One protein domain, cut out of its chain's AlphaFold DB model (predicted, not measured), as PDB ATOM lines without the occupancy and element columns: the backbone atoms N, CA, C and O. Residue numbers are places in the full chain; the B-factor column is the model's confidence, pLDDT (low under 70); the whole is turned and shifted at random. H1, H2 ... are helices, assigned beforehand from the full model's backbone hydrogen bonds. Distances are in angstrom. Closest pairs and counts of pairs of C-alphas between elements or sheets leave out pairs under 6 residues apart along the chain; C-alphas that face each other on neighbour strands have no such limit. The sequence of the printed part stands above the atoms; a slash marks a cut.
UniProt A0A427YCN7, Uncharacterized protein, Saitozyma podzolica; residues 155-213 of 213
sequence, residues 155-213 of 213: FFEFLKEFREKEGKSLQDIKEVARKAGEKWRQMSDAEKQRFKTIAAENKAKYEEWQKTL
ATOM      1  N   PHE A 155     -26.893 -37.111   1.737       91.62
ATOM      2  CA  PHE A 155     -27.260 -37.078   0.323       91.62
ATOM      3  C   PHE A 155     -27.443 -38.480  -0.273       91.62
ATOM      4  O   PHE A 155     -28.354 -38.682  -1.066       91.62
ATOM      5  N   PHE A 156     -26.601 -39.453   0.085       91.12
ATOM      6  CA  PHE A 156     -26.725 -40.821  -0.426       91.12
ATOM      7  C   PHE A 156     -27.914 -41.574   0.185       91.12
ATOM      8  O   PHE A 156     -28.529 -42.374  -0.516       91.12
ATOM      9  N   GLU A 157     -28.279 -41.280   1.435       92.06
ATOM     10  CA  GLU A 157     -29.532 -41.765   2.034       92.06
ATOM     11  C   GLU A 157     -30.750 -41.201   1.289       92.06
ATOM     12  O   GLU A 157     -31.646 -41.947   0.890       92.06
ATOM     13  N   PHE A 158     -30.735 -39.898   0.986       92.69
ATOM     14  CA  PHE A 158     -31.735 -39.287   0.112       92.69
ATOM     15  C   PHE A 158     -31.738 -39.918  -1.286       92.69
ATOM     16  O   PHE A 158     -32.801 -40.227  -1.810       92.69
ATOM     17  N   LEU A 159     -30.569 -40.155  -1.885       90.62
ATOM     18  CA  LEU A 159     -30.453 -40.737  -3.222       90.62
ATOM     19  C   LEU A 159     -31.033 -42.157  -3.277       90.62
ATOM     20  O   LEU A 159     -31.589 -42.541  -4.306       90.62
ATOM     21  N   LYS A 160     -30.927 -42.928  -2.188       89.25
ATOM     22  CA  LYS A 160     -31.556 -44.247  -2.057       89.25
ATOM     23  C   LYS A 160     -33.081 -44.129  -2.090       89.25
ATOM     24  O   LYS A 160     -33.707 -44.762  -2.939       89.25
ATOM     25  N   GLU A 161     -33.661 -43.267  -1.251       89.69
ATOM     26  CA  GLU A 161     -35.112 -43.012  -1.260       89.69
ATOM     27  C   GLU A 161     -35.589 -42.444  -2.609       89.69
ATOM     28  O   GLU A 161     -36.620 -42.858  -3.141       89.69
ATOM     29  N   PHE A 162     -34.828 -41.517  -3.192       89.69
ATOM     30  CA  PHE A 162     -35.126 -40.904  -4.484       89.69
ATOM     31  C   PHE A 162     -35.100 -41.943  -5.602       89.69
ATOM     32  O   PHE A 162     -36.000 -41.970  -6.438       89.69
ATOM     33  N   ARG A 163     -34.107 -42.844  -5.614       86.50
ATOM     34  CA  ARG A 163     -34.030 -43.916  -6.609       86.50
ATOM     35  C   ARG A 163     -35.223 -44.863  -6.504       86.50
ATOM     36  O   ARG A 163     -35.726 -45.292  -7.534       86.50
ATOM     37  N   GLU A 164     -35.687 -45.167  -5.297       87.25
ATOM     38  CA  GLU A 164     -36.840 -46.048  -5.088       87.25
ATOM     39  C   GLU A 164     -38.171 -45.422  -5.522       87.25
ATOM     40  O   GLU A 164     -39.016 -46.146  -6.056       87.25
ATOM     41  N   LYS A 165     -38.340 -44.110  -5.309       85.31
ATOM     42  CA  LYS A 165     -39.576 -43.361  -5.594       85.31
ATOM     43  C   LYS A 165     -39.645 -42.826  -7.026       85.31
ATOM     44  O   LYS A 165     -40.626 -43.054  -7.718       85.31
ATOM     45  N   GLU A 166     -38.603 -42.122  -7.465       78.81
ATOM     46  CA  GLU A 166     -38.572 -41.372  -8.730       78.81
ATOM     47  C   GLU A 166     -37.520 -41.904  -9.712       78.81
ATOM     48  O   GLU A 166     -37.640 -41.714 -10.917       78.81
ATOM     49  N   GLY A 167     -36.477 -42.582  -9.228       71.25
ATOM     50  CA  GLY A 167     -35.404 -43.085 -10.087       71.25
ATOM     51  C   GLY A 167     -35.697 -44.419 -10.772       71.25
ATOM     52  O   GLY A 167     -34.999 -44.743 -11.721       71.25
ATOM     53  N   LYS A 168     -36.715 -45.186 -10.351       72.25
ATOM     54  CA  LYS A 168     -37.109 -46.438 -11.034       72.25
ATOM     55  C   LYS A 168     -37.651 -46.197 -12.443       72.25
ATOM     56  O   LYS A 168     -37.513 -47.064 -13.299       72.25
ATOM     57  N   SER A 169     -38.265 -45.038 -12.678       70.00
ATOM     58  CA  SER A 169     -38.784 -44.649 -13.995       70.00
ATOM     59  C   SER A 169     -37.698 -44.096 -14.923       70.00
ATOM     60  O   SER A 169     -37.930 -43.961 -16.122       70.00
ATOM     61  N   LEU A 170     -36.509 -43.796 -14.395       71.69
ATOM     62  CA  LEU A 170     -35.387 -43.240 -15.140       71.69
ATOM     63  C   LEU A 170     -34.341 -44.332 -15.367       71.69
ATOM     64  O   LEU A 170     -33.649 -44.751 -14.443       71.69
ATOM     65  N   GLN A 171     -34.228 -44.795 -16.612       73.38
ATOM     66  CA  GLN A 171     -33.285 -45.862 -16.963       73.38
ATOM     67  C   GLN A 171     -31.821 -45.385 -16.955       73.38
ATOM     68  O   GLN A 171     -30.921 -46.190 -16.715       73.38
ATOM     69  N   ASP A 172     -31.566 -44.085 -17.166       85.12
ATOM     70  CA  ASP A 172     -30.210 -43.527 -17.147       85.12
ATOM     71  C   ASP A 172     -29.784 -43.068 -15.741       85.12
ATOM     72  O   ASP A 172     -30.330 -42.133 -15.146       85.12
ATOM     73  N   ILE A 173     -28.718 -43.693 -15.235       84.62
ATOM     74  CA  ILE A 173     -28.074 -43.374 -13.957       84.62
ATOM     75  C   ILE A 173     -27.629 -41.904 -13.905       84.62
ATOM     76  O   ILE A 173     -27.695 -41.285 -12.837       84.62
ATOM     77  N   LYS A 174     -27.181 -41.331 -15.032       88.06
ATOM     78  CA  LYS A 174     -26.731 -39.932 -15.089       88.06
ATOM     79  C   LYS A 174     -27.894 -38.965 -14.891       88.06
ATOM     80  O   LYS A 174     -27.759 -37.996 -14.143       88.06
ATOM     81  N   GLU A 175     -29.045 -39.247 -15.495       87.50
ATOM     82  CA  GLU A 175     -30.246 -38.430 -15.320       87.50
ATOM     83  C   GLU A 175     -30.793 -38.505 -13.895       87.50
ATOM     84  O   GLU A 175     -31.161 -37.471 -13.329       87.50
ATOM     85  N   VAL A 176     -30.787 -39.698 -13.286       86.88
ATOM     86  CA  VAL A 176     -31.156 -39.883 -11.872       86.88
ATOM     87  C   VAL A 176     -30.264 -39.033 -10.975       86.88
ATOM     88  O   VAL A 176     -30.769 -38.319 -10.113       86.88
ATOM     89  N   ALA A 177     -28.945 -39.068 -11.185       88.56
ATOM     90  CA  ALA A 177     -28.003 -38.291 -10.385       88.56
ATOM     91  C   ALA A 177     -28.212 -36.775 -10.547       88.56
ATOM     92  O   ALA A 177     -28.181 -36.047  -9.553       88.56
ATOM     93  N   ARG A 178     -28.477 -36.298 -11.774       90.62
ATOM     94  CA  ARG A 178     -28.771 -34.882 -12.043       90.62
ATOM     95  C   ARG A 178     -30.036 -34.427 -11.313       90.62
ATOM     96  O   ARG A 178     -29.978 -33.471 -10.542       90.62
ATOM     97  N   LYS A 179     -31.154 -35.134 -11.514       90.12
ATOM     98  CA  LYS A 179     -32.448 -34.796 -10.899       90.12
ATOM     99  C   LYS A 179     -32.399 -34.896  -9.376       90.12
ATOM    100  O   LYS A 179     -32.895 -34.002  -8.695       90.12
ATOM    101  N   ALA A 180     -31.731 -35.914  -8.834       91.31
ATOM    102  CA  ALA A 180     -31.508 -36.030  -7.397       91.31
ATOM    103  C   ALA A 180     -30.692 -34.847  -6.852       91.31
ATOM    104  O   ALA A 180     -31.026 -34.295  -5.808       91.31
ATOM    105  N   GLY A 181     -29.644 -34.418  -7.561       92.19
ATOM    106  CA  GLY A 181     -28.847 -33.252  -7.177       92.19
ATOM    107  C   GLY A 181     -29.651 -31.947  -7.176       92.19
ATOM    108  O   GLY A 181     -29.535 -31.155  -6.241       92.19
ATOM    109  N   GLU A 182     -30.489 -31.729  -8.192       92.62
ATOM    110  CA  GLU A 182     -31.397 -30.576  -8.276       92.62
ATOM    111  C   GLU A 182     -32.426 -30.588  -7.145       92.62
ATOM    112  O   GLU A 182     -32.553 -29.601  -6.416       92.62
ATOM    113  N   LYS A 183     -33.089 -31.729  -6.935       90.81
ATOM    114  CA  LYS A 183     -34.076 -31.909  -5.871       90.81
ATOM    115  C   LYS A 183     -33.449 -31.687  -4.498       90.81
ATOM    116  O   LYS A 183     -33.964 -30.895  -3.720       90.81
ATOM    117  N   TRP A 184     -32.290 -32.290  -4.229       93.00
ATOM    118  CA  TRP A 184     -31.562 -32.086  -2.977       93.00
ATOM    119  C   TRP A 184     -31.217 -30.615  -2.740       93.00
ATOM    120  O   TRP A 184     -31.312 -30.143  -1.614       93.00
ATOM    121  N   ARG A 185     -30.838 -29.853  -3.772       92.25
ATOM    122  CA  ARG A 185     -30.580 -28.411  -3.619       92.25
ATOM    123  C   ARG A 185     -31.847 -27.638  -3.255       92.25
ATOM    124  O   ARG A 185     -31.765 -26.796  -2.368       92.25
ATOM    125  N   GLN A 186     -32.975 -27.967  -3.882       93.06
ATOM    126  CA  GLN A 186     -34.279 -27.334  -3.648       93.06
ATOM    127  C   GLN A 186     -34.929 -27.715  -2.309       93.06
ATOM    128  O   GLN A 186     -35.774 -26.974  -1.822       93.06
ATOM    129  N   MET A 187     -34.553 -28.848  -1.709       91.00
ATOM    130  CA  MET A 187     -35.090 -29.274  -0.412       91.00
ATOM    131  C   MET A 187     -34.744 -28.292   0.706       91.00
ATOM    132  O   MET A 187     -33.633 -27.752   0.770       91.00
ATOM    133  N   SER A 188     -35.686 -28.127   1.627       92.25
ATOM    134  CA  SER A 188     -35.515 -27.308   2.823       92.25
ATOM    135  C   SER A 188     -34.514 -27.931   3.800       92.25
ATOM    136  O   SER A 188     -34.238 -29.137   3.775       92.25
ATOM    137  N   ASP A 189     -33.977 -27.114   4.707       90.31
ATOM    138  CA  ASP A 189     -33.083 -27.614   5.750       90.31
ATOM    139  C   ASP A 189     -33.776 -28.606   6.685       90.31
ATOM    140  O   ASP A 189     -33.125 -29.548   7.127       90.31
ATOM    141  N   ALA A 190     -35.086 -28.468   6.917       89.31
ATOM    142  CA  ALA A 190     -35.872 -29.408   7.714       89.31
ATOM    143  C   ALA A 190     -35.944 -30.802   7.064       89.31
ATOM    144  O   ALA A 190     -35.712 -31.816   7.724       89.31
ATOM    145  N   GLU A 191     -36.188 -30.869   5.752       88.31
ATOM    146  CA  GLU A 191     -36.212 -32.142   5.023       88.31
ATOM    147  C   GLU A 191     -34.816 -32.768   4.945       88.31
ATOM    148  O   GLU A 191     -34.654 -33.971   5.158       88.31
ATOM    149  N   LYS A 192     -33.782 -31.949   4.709       91.81
ATOM    150  CA  LYS A 192     -32.378 -32.389   4.753       91.81
ATOM    151  C   LYS A 192     -31.976 -32.865   6.145       91.81
ATOM    152  O   LYS A 192     -31.164 -33.785   6.249       91.81
ATOM    153  N   GLN A 193     -32.518 -32.262   7.204       92.88
ATOM    154  CA  GLN A 193     -32.197 -32.605   8.586       92.88
ATOM    155  C   GLN A 193     -32.575 -34.048   8.903       92.88
ATOM    156  O   GLN A 193     -31.770 -34.748   9.508       92.88
ATOM    157  N   ARG A 194     -33.718 -34.536   8.405       92.44
ATOM    158  CA  ARG A 194     -34.098 -35.952   8.535       92.44
ATOM    159  C   ARG A 194     -33.001 -36.886   8.009       92.44
ATOM    160  O   ARG A 194     -32.595 -37.811   8.707       92.44
ATOM    161  N   PHE A 195     -32.473 -36.617   6.814       92.56
ATOM    162  CA  PHE A 195     -31.393 -37.423   6.229       92.56
ATOM    163  C   PHE A 195     -30.052 -37.244   6.950       92.56
ATOM    164  O   PHE A 195     -29.276 -38.193   7.041       92.56
ATOM    165  N   LYS A 196     -29.770 -36.047   7.484       93.69
ATOM    166  CA  LYS A 196     -28.587 -35.803   8.323       93.69
ATOM    167  C   LYS A 196     -28.640 -36.620   9.613       93.69
ATOM    168  O   LYS A 196     -27.624 -37.208   9.968       93.69
ATOM    169  N   THR A 197     -29.801 -36.703  10.264       93.88
ATOM    170  CA  THR A 197     -29.997 -37.522  11.468       93.88
ATOM    171  C   THR A 197     -29.775 -39.001  11.165       93.88
ATOM    172  O   THR A 197     -28.945 -39.624  11.816       93.88
ATOM    173  N   ILE A 198     -30.402 -39.540  10.111       91.00
ATOM    174  CA  ILE A 198     -30.216 -40.945   9.699       91.00
ATOM    175  C   ILE A 198     -28.738 -41.243   9.390       91.00
ATOM    176  O   ILE A 198     -28.187 -42.242   9.851       91.00
ATOM    177  N   ALA A 199     -28.061 -40.359   8.651       93.00
ATOM    178  CA  ALA A 199     -26.642 -40.522   8.344       93.00
ATOM    179  C   ALA A 199     -25.757 -40.470   9.604       93.00
ATOM    180  O   ALA A 199     -24.783 -41.218   9.702       93.00
ATOM    181  N   ALA A 200     -26.086 -39.608  10.572       93.75
ATOM    182  CA  ALA A 200     -25.382 -39.524  11.849       93.75
ATOM    183  C   ALA A 200     -25.581 -40.792  12.694       93.75
ATOM    184  O   ALA A 200     -24.605 -41.322  13.222       93.75
ATOM    185  N   GLU A 201     -26.802 -41.324  12.757       93.12
ATOM    186  CA  GLU A 201     -27.107 -42.591  13.430       93.12
ATOM    187  C   GLU A 201     -26.367 -43.770  12.787       93.12
ATOM    188  O   GLU A 201     -25.734 -44.562  13.484       93.12
ATOM    189  N   ASN A 202     -26.385 -43.875  11.454       91.94
ATOM    190  CA  ASN A 202     -25.673 -44.933  10.733       91.94
ATOM    191  C   ASN A 202     -24.155 -44.824  10.924       91.94
ATOM    192  O   ASN A 202     -23.471 -45.837  11.083       91.94
ATOM    193  N   LYS A 203     -23.621 -43.597  10.961       92.94
ATOM    194  CA  LYS A 203     -22.214 -43.347  11.289       92.94
ATOM    195  C   LYS A 203     -21.883 -43.789  12.716       92.94
ATOM    196  O   LYS A 203     -20.887 -44.483  12.890       92.94
ATOM    197  N   ALA A 204     -22.716 -43.447  13.697       92.75
ATOM    198  CA  ALA A 204     -22.519 -43.849  15.088       92.75
ATOM    199  C   ALA A 204     -22.534 -45.379  15.243       92.75
ATOM    200  O   ALA A 204     -21.608 -45.933  15.826       92.75
ATOM    201  N   LYS A 205     -23.506 -46.070  14.626       91.00
ATOM    202  CA  LYS A 205     -23.574 -47.545  14.605       91.00
ATOM    203  C   LYS A 205     -22.318 -48.172  14.002       91.00
ATOM    204  O   LYS A 205     -21.803 -49.157  14.525       91.00
ATOM    205  N   TYR A 206     -21.802 -47.609  12.907       90.56
ATOM    206  CA  TYR A 206     -20.567 -48.090  12.290       90.56
ATOM    207  C   TYR A 206     -19.336 -47.841  13.168       90.56
ATOM    208  O   TYR A 206     -18.504 -48.733  13.301       90.56
ATOM    209  N   GLU A 207     -19.211 -46.665  13.785       90.31
ATOM    210  CA  GLU A 207     -18.109 -46.354  14.705       90.31
ATOM    211  C   GLU A 207     -18.139 -47.230  15.962       90.31
ATOM    212  O   GLU A 207     -17.089 -47.659  16.434       90.31
ATOM    213  N   GLU A 208     -19.325 -47.523  16.493       90.12
ATOM    214  CA  GLU A 208     -19.508 -48.453  17.606       90.12
ATOM    215  C   GLU A 208     -19.117 -49.875  17.204       90.12
ATOM    216  O   GLU A 208     -18.272 -50.479  17.862       90.12
ATOM    217  N   TRP A 209     -19.614 -50.365  16.064       88.81
ATOM    218  CA  TRP A 209     -19.194 -51.652  15.511       88.81
ATOM    219  C   TRP A 209     -17.673 -51.711  15.320       88.81
ATOM    220  O   TRP A 209     -17.045 -52.688  15.709       88.81
ATOM    221  N   GLN A 210     -17.042 -50.645  14.818       84.75
ATOM    222  CA  GLN A 210     -15.587 -50.583  14.661       84.75
ATOM    223  C   GLN A 210     -14.801 -50.686  15.972       84.75
ATOM    224  O   GLN A 210     -13.661 -51.139  15.936       84.75
ATOM    225  N   LYS A 211     -15.375 -50.274  17.108       83.44
ATOM    226  CA  LYS A 211     -14.749 -50.422  18.434       83.44
ATOM    227  C   LYS A 211     -14.827 -51.852  18.965       83.44
ATOM    228  O   LYS A 211     -14.053 -52.198  19.848       83.44
ATOM    229  N   THR A 212     -15.745 -52.663  18.438       79.19
ATOM    230  CA  THR A 212     -15.872 -54.089  18.783       79.19
ATOM    231  C   THR A 212     -14.909 -54.997  18.004       79.19
ATOM    232  O   THR A 212     -14.910 -56.207  18.224       79.19
ATOM    233  N   LEU A 213     -14.116 -54.435  17.078       72.31
ATOM    234  CA  LEU A 213     -13.164 -55.153  16.217       72.31
ATOM    235  C   LEU A 213     -11.778 -55.266  16.840       72.31
ATOM    236  O   LEU A 213     -11.153 -56.304  16.524       72.31
TER     237      LEU A 213
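AT A GLANCE: This is residues 155 to 213 of the 213 residues of an uncharacterized protein of Saitozyma podzolica (UniProt A0A427YCN7). The long helix H3 and the helix H2 make a V joined at its corner by a tight link, and H1 bridges the two within the V. The end of H3 and the tail, residues 200 to 213, stick out as an arm. The printed part has 59 residues, with three named helices, H1, H2, H3, and no named strand, all helix by class. It is loose, radius of gyration of the C-alphas 14.1 A, and elongated, spanning 41 by 26 by 15 A.

IN THESE COORDINATES: H3, residues 189 to 211, is 31.9 A long, ending at C-alpha 211 (-14.749, -50.422, 18.434). H2 is residues 173 to 186, 20.1 A. H1 is residues 155 to 167, 14.5 A, from C-alpha 155 (-27.260, -37.078, 0.323).

HOW THE PARTS SIT: H3 touches H1 with residues 195 to 199 alone, meeting residues 155 to 158; the closest C-alphas, Glu 157 and Phe 195, are 6.3 A apart, at a steep tilt of 61 degrees. H1 touches H2, closest C-alphas Gly 167 and Val 176, 5.6 A, at a steep tilt of 65 degrees. H2 and H3 are close but not clearly touching, closest C-alphas Trp 184 and Lys 192, 7.8 A. Every O i to N i+4 pair is within hydrogen-bond range in H1 and H2, and 18 of 19 in H3.

THE WHOLE: The farthest C-alphas, Ser 169 and Thr 212, are 41.1 A apart. The printed part has no cut, both links are tight, and no printed residue is under 70 in pLDDT.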